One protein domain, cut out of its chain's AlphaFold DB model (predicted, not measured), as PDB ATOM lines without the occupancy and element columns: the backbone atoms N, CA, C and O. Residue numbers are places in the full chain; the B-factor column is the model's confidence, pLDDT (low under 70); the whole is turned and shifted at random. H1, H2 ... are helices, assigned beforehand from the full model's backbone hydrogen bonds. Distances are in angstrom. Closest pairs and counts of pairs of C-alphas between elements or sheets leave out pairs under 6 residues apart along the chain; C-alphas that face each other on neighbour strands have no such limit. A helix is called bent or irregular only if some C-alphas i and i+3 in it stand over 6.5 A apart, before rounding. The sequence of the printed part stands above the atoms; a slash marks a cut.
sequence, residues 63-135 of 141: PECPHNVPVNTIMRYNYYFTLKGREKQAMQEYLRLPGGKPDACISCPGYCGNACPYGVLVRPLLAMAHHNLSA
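This is residues 63 to 135 of the 141 residues of a protein of Bacteroidia bacterium (UniProt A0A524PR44). A helical hairpin, H1 and H2, makes one side of the body, and the last helix, H5, crosses over H1 and reaches H2 with its last two residues. The two short helices H3 and H4 belong to a winding stretch that runs from the end of H2 round to the beginning of H5, and both pack on H5, which is the hub. The printed part has 73 residues with five named helices, H1 to H5 in order along the chain, and no named strand. The class is all helix, with 45 residues in the helices. The whole is compact, with a radius of gyration of the C-alphas of 11.7 A and spans of 31 by 23 by 18 A.

H1, residues 71 to 84, and H2, residues 87 to 96, touch and form a helical hairpin, opposite ways at a shallow tilt of 19 degrees. Their closest C-alphas, those of Phe 81 and Glu 87, are 4.2 A apart. H3, residues 102 to 105, is apart from both H1 and H2. H4, residues 111 to 114, is apart from H2 and H3, and only just apart from H1, with the closest C-alphas 8.3 A apart. H5, residues 122 to 134, touches the four other helices. It runs the same way as H1 at a steep tilt of 57 degrees, and their closest C-alphas, those of Asn 78 and Ala 129, are 5.3 A apart. H5 touches H2 with residues 133 to 134 alone, about perpendicular at 76 degrees; the closest C-alphas, of Met 91 and Leu 133, are 4.7 A apart. The closest C-alphas of H3 and H5, those of Pro 102 and Leu 126, are 6.1 A apart. H5 touches H4 with residues 122 to 123 alone, and the closest C-alphas, of Gly 113 and Val 122, are 5.2 A apart. In H1, H2 and H5 every O i to N i+4 pair is within hydrogen-bond range; H3 and H4 are too short for such a pair, and each has its one O i to N i+3 pair within range.

H1 begins at C-alpha 71, (-16.896, 40.033, -80.940), and is 18.7 A long. It is neither bent nor irregular, but only just: C-alphas 81 and 84 are 6.1 A apart. H2 is 14.4 A long and ends at C-alpha 96, (-6.448, 49.812, -83.912). H3 and H4 have four residues each. H5 is 17.7 A long and ends at C-alpha 134, (-4.039, 44.567, -74.152).

The two C-alphas farthest apart, those of Gly 85 and Pro 109, are 32.5 A apart. The printed part has no cut. The links from H1 to H2, H2 to H3 and H3 to H4 are tight, and the link from H4 to H5 is short, with seven residues. The mean pLDDT of the printed part is 94.0, and no printed residue is under 70.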
ATOM      1  N   PRO A  63     -24.875  42.013 -83.769       96.62
ATOM      2  CA  PRO A  63     -26.035  42.913 -83.775       96.62
ATOM      3  C   PRO A  63     -26.741  43.048 -82.417       96.62
ATOM      4  O   PRO A  63     -27.353  44.070 -82.139       96.62
ATOM      5  N   GLU A  64     -26.620  42.037 -81.555       96.56
ATOM      6  CA  GLU A  64     -27.239  42.003 -80.223       96.56
ATOM      7  C   GLU A  64     -26.393  42.722 -79.159       96.56
ATOM      8  O   GLU A  64     -26.760  42.778 -77.984       96.56
ATOM      9  N   CYS A  65     -25.212  43.233 -79.522       95.88
ATOM     10  CA  CYS A  65     -24.339  43.914 -78.581       95.88
ATOM     11  C   CYS A  65     -24.727  45.398 -78.446       95.88
ATOM     12  O   CYS A  65     -24.433  46.178 -79.350       95.88
ATOM     13  N   PRO A  66     -25.246  45.857 -77.288       94.44
ATOM     14  CA  PRO A  66     -25.613  47.267 -77.102       94.44
ATOM     15  C   PRO A  66     -24.401  48.214 -77.098       94.44
ATOM     16  O   PRO A  66     -24.550  49.423 -77.236       94.44
ATOM     17  N   HIS A  67     -23.194  47.668 -76.932       94.50
ATOM     18  CA  HIS A  67     -21.939  48.418 -76.910       94.50
ATOM     19  C   HIS A  67     -21.162  48.320 -78.227       94.50
ATOM     20  O   HIS A  67     -20.028  48.793 -78.288       94.50
ATOM     21  N   ASN A  68     -21.734  47.692 -79.265       94.75
ATOM     22  CA  ASN A  68     -21.087  47.503 -80.567       94.75
ATOM     23  C   ASN A  68     -19.666  46.916 -80.443       94.75
ATOM     24  O   ASN A  68     -18.720  47.388 -81.079       94.75
ATOM     25  N   VAL A  69     -19.493  45.918 -79.566       96.06
ATOM     26  CA  VAL A  69     -18.225  45.192 -79.423       96.06
ATOM     27  C   VAL A  69     -18.076  44.256 -80.628       96.06
ATOM     28  O   VAL A  69     -18.938  43.395 -80.818       96.06
ATOM     29  N   PRO A  70     -16.993  44.360 -81.421       96.38
ATOM     30  CA  PRO A  70     -16.759  43.514 -82.594       96.38
ATOM     31  C   PRO A  70     -16.274  42.114 -82.183       96.38
ATOM     32  O   PRO A  70     -15.105  41.750 -82.361       96.38
ATOM     33  N   VAL A  71     -17.171  41.332 -81.572       96.75
ATOM     34  CA  VAL A  71     -16.896  40.033 -80.940       96.75
ATOM     35  C   VAL A  71     -16.091  39.106 -81.844       96.75
ATOM     36  O   VAL A  71     -15.088  38.536 -81.418       96.75
ATOM     37  N   ASN A  72     -16.516  38.935 -83.094       96.69
ATOM     38  CA  ASN A  72     -15.907  37.987 -84.012       96.69
ATOM     39  C   ASN A  72     -14.467  38.382 -84.358       96.69
ATOM     40  O   ASN A  72     -13.574  37.528 -84.377       96.69
ATOM     41  N   THR A  73     -14.244  39.681 -84.563       97.25
ATOM     42  CA  THR A  73     -12.927  40.234 -84.888       97.25
ATOM     43  C   THR A  73     -11.971  40.121 -83.704       97.25
ATOM     44  O   THR A  73     -10.850  39.643 -83.882       97.25
ATOM     45  N   ILE A  74     -12.425  40.448 -82.489       97.25
ATOM     46  CA  ILE A  74     -11.631  40.280 -81.259       97.25
ATOM     47  C   ILE A  74     -11.248  38.812 -81.066       97.25
ATOM     48  O   ILE A  74     -10.079  38.495 -80.841       97.25
ATOM     49  N   MET A  75     -12.210  37.896 -81.216       97.50
ATOM     50  CA  MET A  75     -11.943  36.465 -81.084       97.50
ATOM     51  C   MET A  75     -10.951  35.965 -82.139       97.50
ATOM     52  O   MET A  75     -10.119  35.112 -81.829       97.50
ATOM     53  N   ARG A  76     -10.990  36.501 -83.366       97.25
ATOM     54  CA  ARG A  76     -10.014  36.173 -84.417       97.25
ATOM     55  C   ARG A  76      -8.608  36.665 -84.065       97.25
ATOM     56  O   ARG A  76      -7.641  35.946 -84.300       97.25
ATOM     57  N   TYR A  77      -8.473  37.848 -83.474       97.38
ATOM     58  CA  TYR A  77      -7.170  38.329 -83.001       97.38
ATOM     59  C   TYR A  77      -6.653  37.499 -81.829       97.38
ATOM     60  O   TYR A  77      -5.485  37.121 -81.823       97.38
ATOM     61  N   ASN A  78      -7.522  37.095 -80.903       96.94
ATOM     62  CA  ASN A  78      -7.131  36.175 -79.837       96.94
ATOM     63  C   ASN A  78      -6.676  34.810 -80.387       96.94
ATOM     64  O   ASN A  78      -5.736  34.217 -79.865       96.94
ATOM     65  N   TYR A  79      -7.279  34.328 -81.479       95.88
ATOM     66  CA  TYR A  79      -6.802  33.143 -82.201       95.88
ATOM     67  C   TYR A  79      -5.399  33.351 -82.795       95.88
ATOM     68  O   TYR A  79      -4.539  32.480 -82.665       95.88
ATOM     69  N   TYR A  80      -5.130  34.516 -83.393       95.62
ATOM     70  CA  TYR A  80      -3.792  34.851 -83.893       95.62
ATOM     71  C   TYR A  80      -2.742  34.904 -82.777       95.62
ATOM     72  O   TYR A  80      -1.630  34.407 -82.960       95.62
ATOM     73  N   PHE A  81      -3.114  35.457 -81.624       96.44
ATOM     74  CA  PHE A  81      -2.261  35.513 -80.443       96.44
ATOM     75  C   PHE A  81      -1.968  34.110 -79.897       96.44
ATOM     76  O   PHE A  81      -0.816  33.708 -79.804       96.44
ATOM     77  N   THR A  82      -3.009  33.336 -79.589       94.00
ATOM     78  CA  THR A  82      -2.879  32.080 -78.828       94.00
ATOM     79  C   THR A  82      -2.453  30.875 -79.661       94.00
ATOM     80  O   THR A  82      -1.752  30.006 -79.153       94.00
ATOM     81  N   LEU A  83      -2.883  30.788 -80.926       91.19
ATOM     82  CA  LEU A  83      -2.703  29.583 -81.748       91.19
ATOM     83  C   LEU A  83      -1.825  29.795 -82.981       91.19
ATOM     84  O   LEU A  83      -1.372  28.816 -83.574       91.19
ATOM     85  N   LYS A  84      -1.580  31.045 -83.399       91.62
ATOM     86  CA  LYS A  84      -0.762  31.325 -84.592       91.62
ATOM     87  C   LYS A  84       0.642  31.837 -84.290       91.62
ATOM     88  O   LYS A  84       1.406  31.937 -85.249       91.62
ATOM     89  N   GLY A  85       0.976  32.146 -83.034       91.19
ATOM     90  CA  GLY A  85       2.259  32.766 -82.672       91.19
ATOM     91  C   GLY A  85       2.448  34.132 -83.338       91.19
ATOM     92  O   GLY A  85       3.532  34.461 -83.810       91.19
ATOM     93  N   ARG A  86       1.346  34.876 -83.519       93.88
ATOM     94  CA  ARG A  86       1.327  36.207 -84.150       93.88
ATOM     95  C   ARG A  86       0.918  37.261 -83.128       93.88
ATOM     96  O   ARG A  86       0.074  38.108 -83.415       93.88
ATOM     97  N   GLU A  87       1.495  37.202 -81.932       95.56
ATOM     98  CA  GLU A  87       1.101  38.003 -80.770       95.56
ATOM     99  C   GLU A  87       1.197  39.497 -81.074       95.56
ATOM    100  O   GLU A  87       0.196  40.207 -80.999       95.56
ATOM    101  N   LYS A  88       2.368  39.965 -81.532       95.12
ATOM    102  CA  LYS A  88       2.595  41.386 -81.856       95.12
ATOM    103  C   LYS A  88       1.598  41.914 -82.886       95.12
ATOM    104  O   LYS A  88       1.049  42.996 -82.705       95.12
ATOM    105  N   GLN A  89       1.352  41.145 -83.949       95.50
ATOM    106  CA  GLN A  89       0.375  41.515 -84.971       95.50
ATOM    107  C   GLN A  89      -1.029  41.577 -84.362       95.50
ATOM    108  O   GLN A  89      -1.720  42.575 -84.523       95.50
ATOM    109  N   ALA A  90      -1.442  40.542 -83.630       97.00
ATOM    110  CA  ALA A  90      -2.760  40.473 -83.009       97.00
ATOM    111  C   ALA A  90      -3.025  41.652 -82.059       97.00
ATOM    112  O   ALA A  90      -4.099  42.245 -82.111       97.00
ATOM    113  N   MET A  91      -2.037  42.017 -81.240       96.56
ATOM    114  CA  MET A  91      -2.116  43.142 -80.303       96.56
ATOM    115  C   MET A  91      -2.223  44.484 -81.041       96.56
ATOM    116  O   MET A  91      -3.067  45.309 -80.702       96.56
ATOM    117  N   GLN A  92      -1.425  44.697 -82.093       96.25
ATOM    118  CA  GLN A  92      -1.487  45.921 -82.905       96.25
ATOM    119  C   GLN A  92      -2.829  46.072 -83.634       96.25
ATOM    120  O   GLN A  92      -3.402  47.163 -83.652       96.25
ATOM    121  N   GLU A  93      -3.340  44.988 -84.219       96.06
ATOM    122  CA  GLU A  93      -4.650  44.975 -84.875       96.06
ATOM    123  C   GLU A  93      -5.783  45.202 -83.865       96.06
ATOM    124  O   GLU A  93      -6.733  45.932 -84.148       96.06
ATOM    125  N   TYR A  94      -5.674  44.628 -82.663       96.31
ATOM    126  CA  TYR A  94      -6.636  44.839 -81.582       96.31
ATOM    127  C   TYR A  94      -6.655  46.285 -81.078       96.31
ATOM    128  O   TYR A  94      -7.736  46.844 -80.870       96.31
ATOM    129  N   LEU A  95      -5.485  46.910 -80.928       94.56
ATOM    130  CA  LEU A  95      -5.362  48.310 -80.519       94.56
ATOM    131  C   LEU A  95      -6.065  49.239 -81.519       94.56
ATOM    132  O   LEU A  95      -6.851  50.096 -81.119       94.56
ATOM    133  N   ARG A  96      -5.852  49.016 -82.821       94.81
ATOM    134  CA  ARG A  96      -6.448  49.812 -83.912       94.81
ATOM    135  C   ARG A  96      -7.919  49.493 -84.190       94.81
ATOM    136  O   ARG A  96      -8.543  50.200 -84.976       94.81
ATOM    137  N   LEU A  97      -8.464  48.431 -83.598       94.62
ATOM    138  CA  LEU A  97      -9.822  47.969 -83.869       94.62
ATOM    139  C   LEU A  97     -10.856  49.006 -83.394       94.62
ATOM    140  O   LEU A  97     -10.935  49.235 -82.178       94.62
ATOM    141  N   PRO A  98     -11.659  49.596 -84.305       90.50
ATOM    142  CA  PRO A  98     -12.758  50.478 -83.925       90.50
ATOM    143  C   PRO A  98     -13.884  49.707 -83.223       90.50
ATOM    144  O   PRO A  98     -14.012  48.491 -83.367       90.50
ATOM    145  N   GLY A  99     -14.736  50.437 -82.503       86.69
ATOM    146  CA  GLY A  99     -15.885  49.885 -81.782       86.69
ATOM    147  C   GLY A  99     -15.649  49.745 -80.279       86.69
ATOM    148  O   GLY A  99     -14.660  50.240 -79.735       86.69
ATOM    149  N   GLY A 100     -16.592  49.093 -79.600       85.69
ATOM    150  CA  GLY A 100     -16.530  48.902 -78.153       85.69
ATOM    151  C   GLY A 100     -15.420  47.937 -77.735       85.69
ATOM    152  O   GLY A 100     -15.159  46.939 -78.413       85.69
ATOM    153  N   LYS A 101     -14.792  48.197 -76.585       87.81
ATOM    154  CA  LYS A 101     -13.874  47.249 -75.940       87.81
ATOM    155  C   LYS A 101     -14.619  46.380 -74.910       87.81
ATOM    156  O   LYS A 101     -15.649  46.810 -74.381       87.81
ATOM    157  N   PRO A 102     -14.127  45.159 -74.615       88.69
ATOM    158  CA  PRO A 102     -14.744  44.253 -73.645       88.69
ATOM    159  C   PRO A 102     -14.862  44.786 -72.213       88.69
ATOM    160  O   PRO A 102     -15.591  44.187 -71.428       88.69
ATOM    161  N   ASP A 103     -14.237  45.914 -71.870       87.75
ATOM    162  CA  ASP A 103     -14.430  46.597 -70.581       87.75
ATOM    163  C   ASP A 103     -15.910  46.903 -70.304       87.75
ATOM    164  O   ASP A 103     -16.404  46.737 -69.189       87.75
ATOM    165  N   ALA A 104     -16.672  47.233 -71.355       85.81
ATOM    166  CA  ALA A 104     -18.116  47.450 -71.269       85.81
ATOM    167  C   ALA A 104     -18.912  46.164 -70.953       85.81
ATOM    168  O   ALA A 104     -20.097  46.216 -70.630       85.81
ATOM    169  N   CYS A 105     -18.295  44.980 -71.045       91.06
ATOM    170  CA  CYS A 105     -18.965  43.701 -70.813       91.06
ATOM    171  C   CYS A 105     -19.059  43.299 -69.331       91.06
ATOM    172  O   CYS A 105     -19.738  42.308 -69.034       91.06
ATOM    173  N   ILE A 106     -18.418  44.028 -68.408       87.50
ATOM    174  CA  ILE A 106     -18.402  43.699 -66.970       87.50
ATOM    175  C   ILE A 106     -19.827  43.668 -66.398       87.50
ATOM    176  O   ILE A 106     -20.222  42.678 -65.783       87.50
ATOM    177  N   SER A 107     -20.629  44.695 -66.682       87.12
ATOM    178  CA  SER A 107     -22.019  44.826 -66.219       87.12
ATOM    179  C   SER A 107     -23.067  44.371 -67.246       87.12
ATOM    180  O   SER A 107     -24.265  44.424 -66.974       87.12
ATOM    181  N   CYS A 108     -22.647  43.909 -68.426       92.62
ATOM    182  CA  CYS A 108     -23.559  43.519 -69.499       92.62
ATOM    183  C   CYS A 108     -24.252  42.171 -69.204       92.62
ATOM    184  O   CYS A 108     -23.564  41.210 -68.853       92.62
ATOM    185  N   PRO A 109     -25.572  42.025 -69.444       93.06
ATOM    186  CA  PRO A 109     -26.282  40.745 -69.308       93.06
ATOM    187  C   PRO A 109     -25.767  39.621 -70.222       93.06
ATOM    188  O   PRO A 109     -25.976  38.448 -69.932       93.06
ATOM    189  N   GLY A 110     -25.058  39.953 -71.308       93.56
ATOM    190  CA  GLY A 110     -24.472  38.963 -72.216       93.56
ATOM    191  C   GLY A 110     -25.384  38.505 -73.348       93.56
ATOM    192  O   GLY A 110     -25.359  37.331 -73.707       93.56
ATOM    193  N   TYR A 111     -26.126  39.432 -73.960       96.31
ATOM    194  CA  TYR A 111     -26.985  39.183 -75.127       96.31
ATOM    195  C   TYR A 111     -26.287  38.393 -76.244       96.31
ATOM    196  O   TYR A 111     -26.853  37.457 -76.800       96.31
ATOM    197  N   CYS A 112     -25.009  38.686 -76.498       96.19
ATOM    198  CA  CYS A 112     -24.198  37.985 -77.491       96.19
ATOM    199  C   CYS A 112     -24.014  36.481 -77.205       96.19
ATOM    200  O   CYS A 112     -23.881  35.698 -78.145       96.19
ATOM    201  N   GLY A 113     -24.006  36.069 -75.932       95.31
ATOM    202  CA  GLY A 113     -23.968  34.658 -75.540       95.31
ATOM    203  C   GLY A 113     -25.284  33.954 -75.861       95.31
ATOM    204  O   GLY A 113     -25.271  32.910 -76.507       95.31
ATOM    205  N   ASN A 114     -26.412  34.576 -75.504       95.38
ATOM    206  CA  ASN A 114     -27.756  34.053 -75.783       95.38
ATOM    207  C   ASN A 114     -28.040  33.954 -77.289       95.38
ATOM    208  O   ASN A 114     -28.693  33.018 -77.742       95.38
ATOM    209  N   ALA A 115     -27.518  34.898 -78.071       96.81
ATOM    210  CA  ALA A 115     -27.669  34.930 -79.521       96.81
ATOM    211  C   ALA A 115     -26.730  33.968 -80.266       96.81
ATOM    212  O   ALA A 115     -26.850  33.795 -81.480       96.81
ATOM    213  N   CYS A 116     -25.748  33.365 -79.585       96.88
ATOM    214  CA  CYS A 116     -24.782  32.504 -80.247       96.88
ATOM    215  C   CYS A 116     -25.416  31.144 -80.592       96.88
ATOM    216  O   CYS A 116     -25.667  30.349 -79.687       96.88
ATOM    217  N   PRO A 117     -25.555  30.780 -81.882       95.31
ATOM    218  CA  PRO A 117     -26.168  29.505 -82.270       95.31
ATOM    219  C   PRO A 117     -25.306  28.282 -81.917       95.31
ATOM    220  O   PRO A 117     -25.733  27.149 -82.101       95.31
ATOM    221  N   TYR A 118     -24.075  28.505 -81.447       94.69
ATOM    222  CA  TYR A 118     -23.123  27.460 -81.071       94.69
ATOM    223  C   TYR A 118     -22.913  27.364 -79.552       94.69
ATOM    224  O   TYR A 118     -22.009  26.647 -79.124       94.69
ATOM    225  N   GLY A 119     -23.688  28.109 -78.749       95.06
ATOM    226  CA  GLY A 119     -23.596  28.082 -77.285       95.06
ATOM    227  C   GLY A 119     -22.244  28.555 -76.741       95.06
ATOM    228  O   GLY A 119     -21.777  28.059 -75.721       95.06
ATOM    229  N   VAL A 120     -21.570  29.467 -77.447       97.06
ATOM    230  CA  VAL A 120     -20.240  29.946 -77.051       97.06
ATOM    231  C   VAL A 120     -20.338  30.833 -75.811       97.06
ATOM    232  O   VAL A 120     -21.178  31.731 -75.744       97.06
ATOM    233  N   LEU A 121     -19.416  30.649 -74.864       95.75
ATOM    234  CA  LEU A 121     -19.264  31.498 -73.679       95.75
ATOM    235  C   LEU A 121     -18.604  32.836 -74.046       95.75
ATOM    236  O   LEU A 121     -17.463  33.117 -73.680       95.75
ATOM    237  N   VAL A 122     -19.325  33.668 -74.801       96.25
ATOM    238  CA  VAL A 122     -18.776  34.880 -75.429       96.25
ATOM    239  C   VAL A 122     -18.142  35.835 -74.412       96.25
ATOM    240  O   VAL A 122     -17.025  36.290 -74.631       96.25
ATOM    241  N   ARG A 123     -18.812  36.128 -73.288       94.50
ATOM    242  CA  ARG A 123     -18.306  37.086 -72.285       94.50
ATOM    243  C   ARG A 123     -16.986  36.639 -71.634       94.50
ATOM    244  O   ARG A 123     -16.033  37.414 -71.708       94.50
ATOM    245  N   PRO A 124     -16.877  35.428 -71.050       94.31
ATOM    246  CA  PRO A 124     -15.601  34.935 -70.527       94.31
ATOM    247  C   PRO A 124     -14.479  34.944 -71.570       94.31
ATOM    248  O   PRO A 124     -13.372  35.392 -71.285       94.31
ATOM    249  N   LEU A 125     -14.776  34.521 -72.803       95.81
ATOM    250  CA  LEU A 125     -13.783  34.500 -73.876       95.81
ATOM    251  C   LEU A 125     -13.330  35.904 -74.289       95.81
ATOM    252  O   LEU A 125     -12.149  36.096 -74.567       95.81
ATOM    253  N   LEU A 126     -14.230  36.889 -74.298       95.75
ATOM    254  CA  LEU A 126     -13.876  38.287 -74.548       95.75
ATOM    255  C   LEU A 126     -13.005  38.870 -73.436       95.75
ATOM    256  O   LEU A 126     -12.079  39.615 -73.742       95.75
ATOM    257  N   ALA A 127     -13.261  38.518 -72.175       94.00
ATOM    258  CA  ALA A 127     -12.416  38.939 -71.059       94.00
ATOM    259  C   ALA A 127     -10.995  38.364 -71.190       94.00
ATOM    260  O   ALA A 127     -10.016  39.099 -71.075       94.00
ATOM    261  N   MET A 128     -10.877  37.074 -71.523       94.25
ATOM    262  CA  MET A 128      -9.580  36.442 -71.800       94.25
ATOM    263  C   MET A 128      -8.879  37.073 -73.007       94.25
ATOM    264  O   MET A 128      -7.687  37.360 -72.953       94.25
ATOM    265  N   ALA A 129      -9.617  37.314 -74.094       95.81
ATOM    266  CA  ALA A 129      -9.080  37.953 -75.288       95.81
ATOM    267  C   ALA A 129      -8.570  39.367 -74.991       95.81
ATOM    268  O   ALA A 129      -7.486  39.724 -75.441       95.81
ATOM    269  N   HIS A 130      -9.318  40.153 -74.216       95.44
ATOM    270  CA  HIS A 130      -8.885  41.480 -73.793       95.44
ATOM    271  C   HIS A 130      -7.594  41.404 -72.973       95.44
ATOM    272  O   HIS A 130      -6.627  42.079 -73.305       95.44
ATOM    273  N   HIS A 131      -7.524  40.509 -71.984       93.62
ATOM    274  CA  HIS A 131      -6.305  40.307 -71.196       93.62
ATOM    275  C   HIS A 131      -5.081  39.972 -72.070       93.62
ATOM    276  O   HIS A 131      -4.031  40.596 -71.924       93.62
ATOM    277  N   ASN A 132      -5.224  39.038 -73.013       94.88
ATOM    278  CA  ASN A 132      -4.134  38.635 -73.904       94.88
ATOM    279  C   ASN A 132      -3.680  39.773 -74.836       94.88
ATOM    280  O   ASN A 132      -2.488  39.948 -75.079       94.88
ATOM    281  N   LEU A 133      -4.630  40.530 -75.391       95.31
ATOM    282  CA  LEU A 133      -4.362  41.480 -76.473       95.31
ATOM    283  C   LEU A 133      -3.976  42.882 -75.974       95.31
ATOM    284  O   LEU A 133      -3.293  43.601 -76.705       95.31
ATOM    285  N   SER A 134      -4.353  43.256 -74.748       92.31
ATOM    286  CA  SER A 134      -4.039  44.567 -74.152       92.31
ATOM    287  C   SER A 134      -2.631  44.653 -73.545       92.31
ATOM    288  O   SER A 134      -2.150  45.746 -73.265       92.31
ATOM    289  N   ALA A 135      -1.904  43.537 -73.400       71.88
ATOM    290  CA  ALA A 135      -0.557  43.518 -72.809       71.88
ATOM    291  C   ALA A 135       0.483  44.406 -73.539       71.88
ATOM    292  O   ALA A 135       1.554  44.680 -73.003       71.88
TER     293      ALA A 135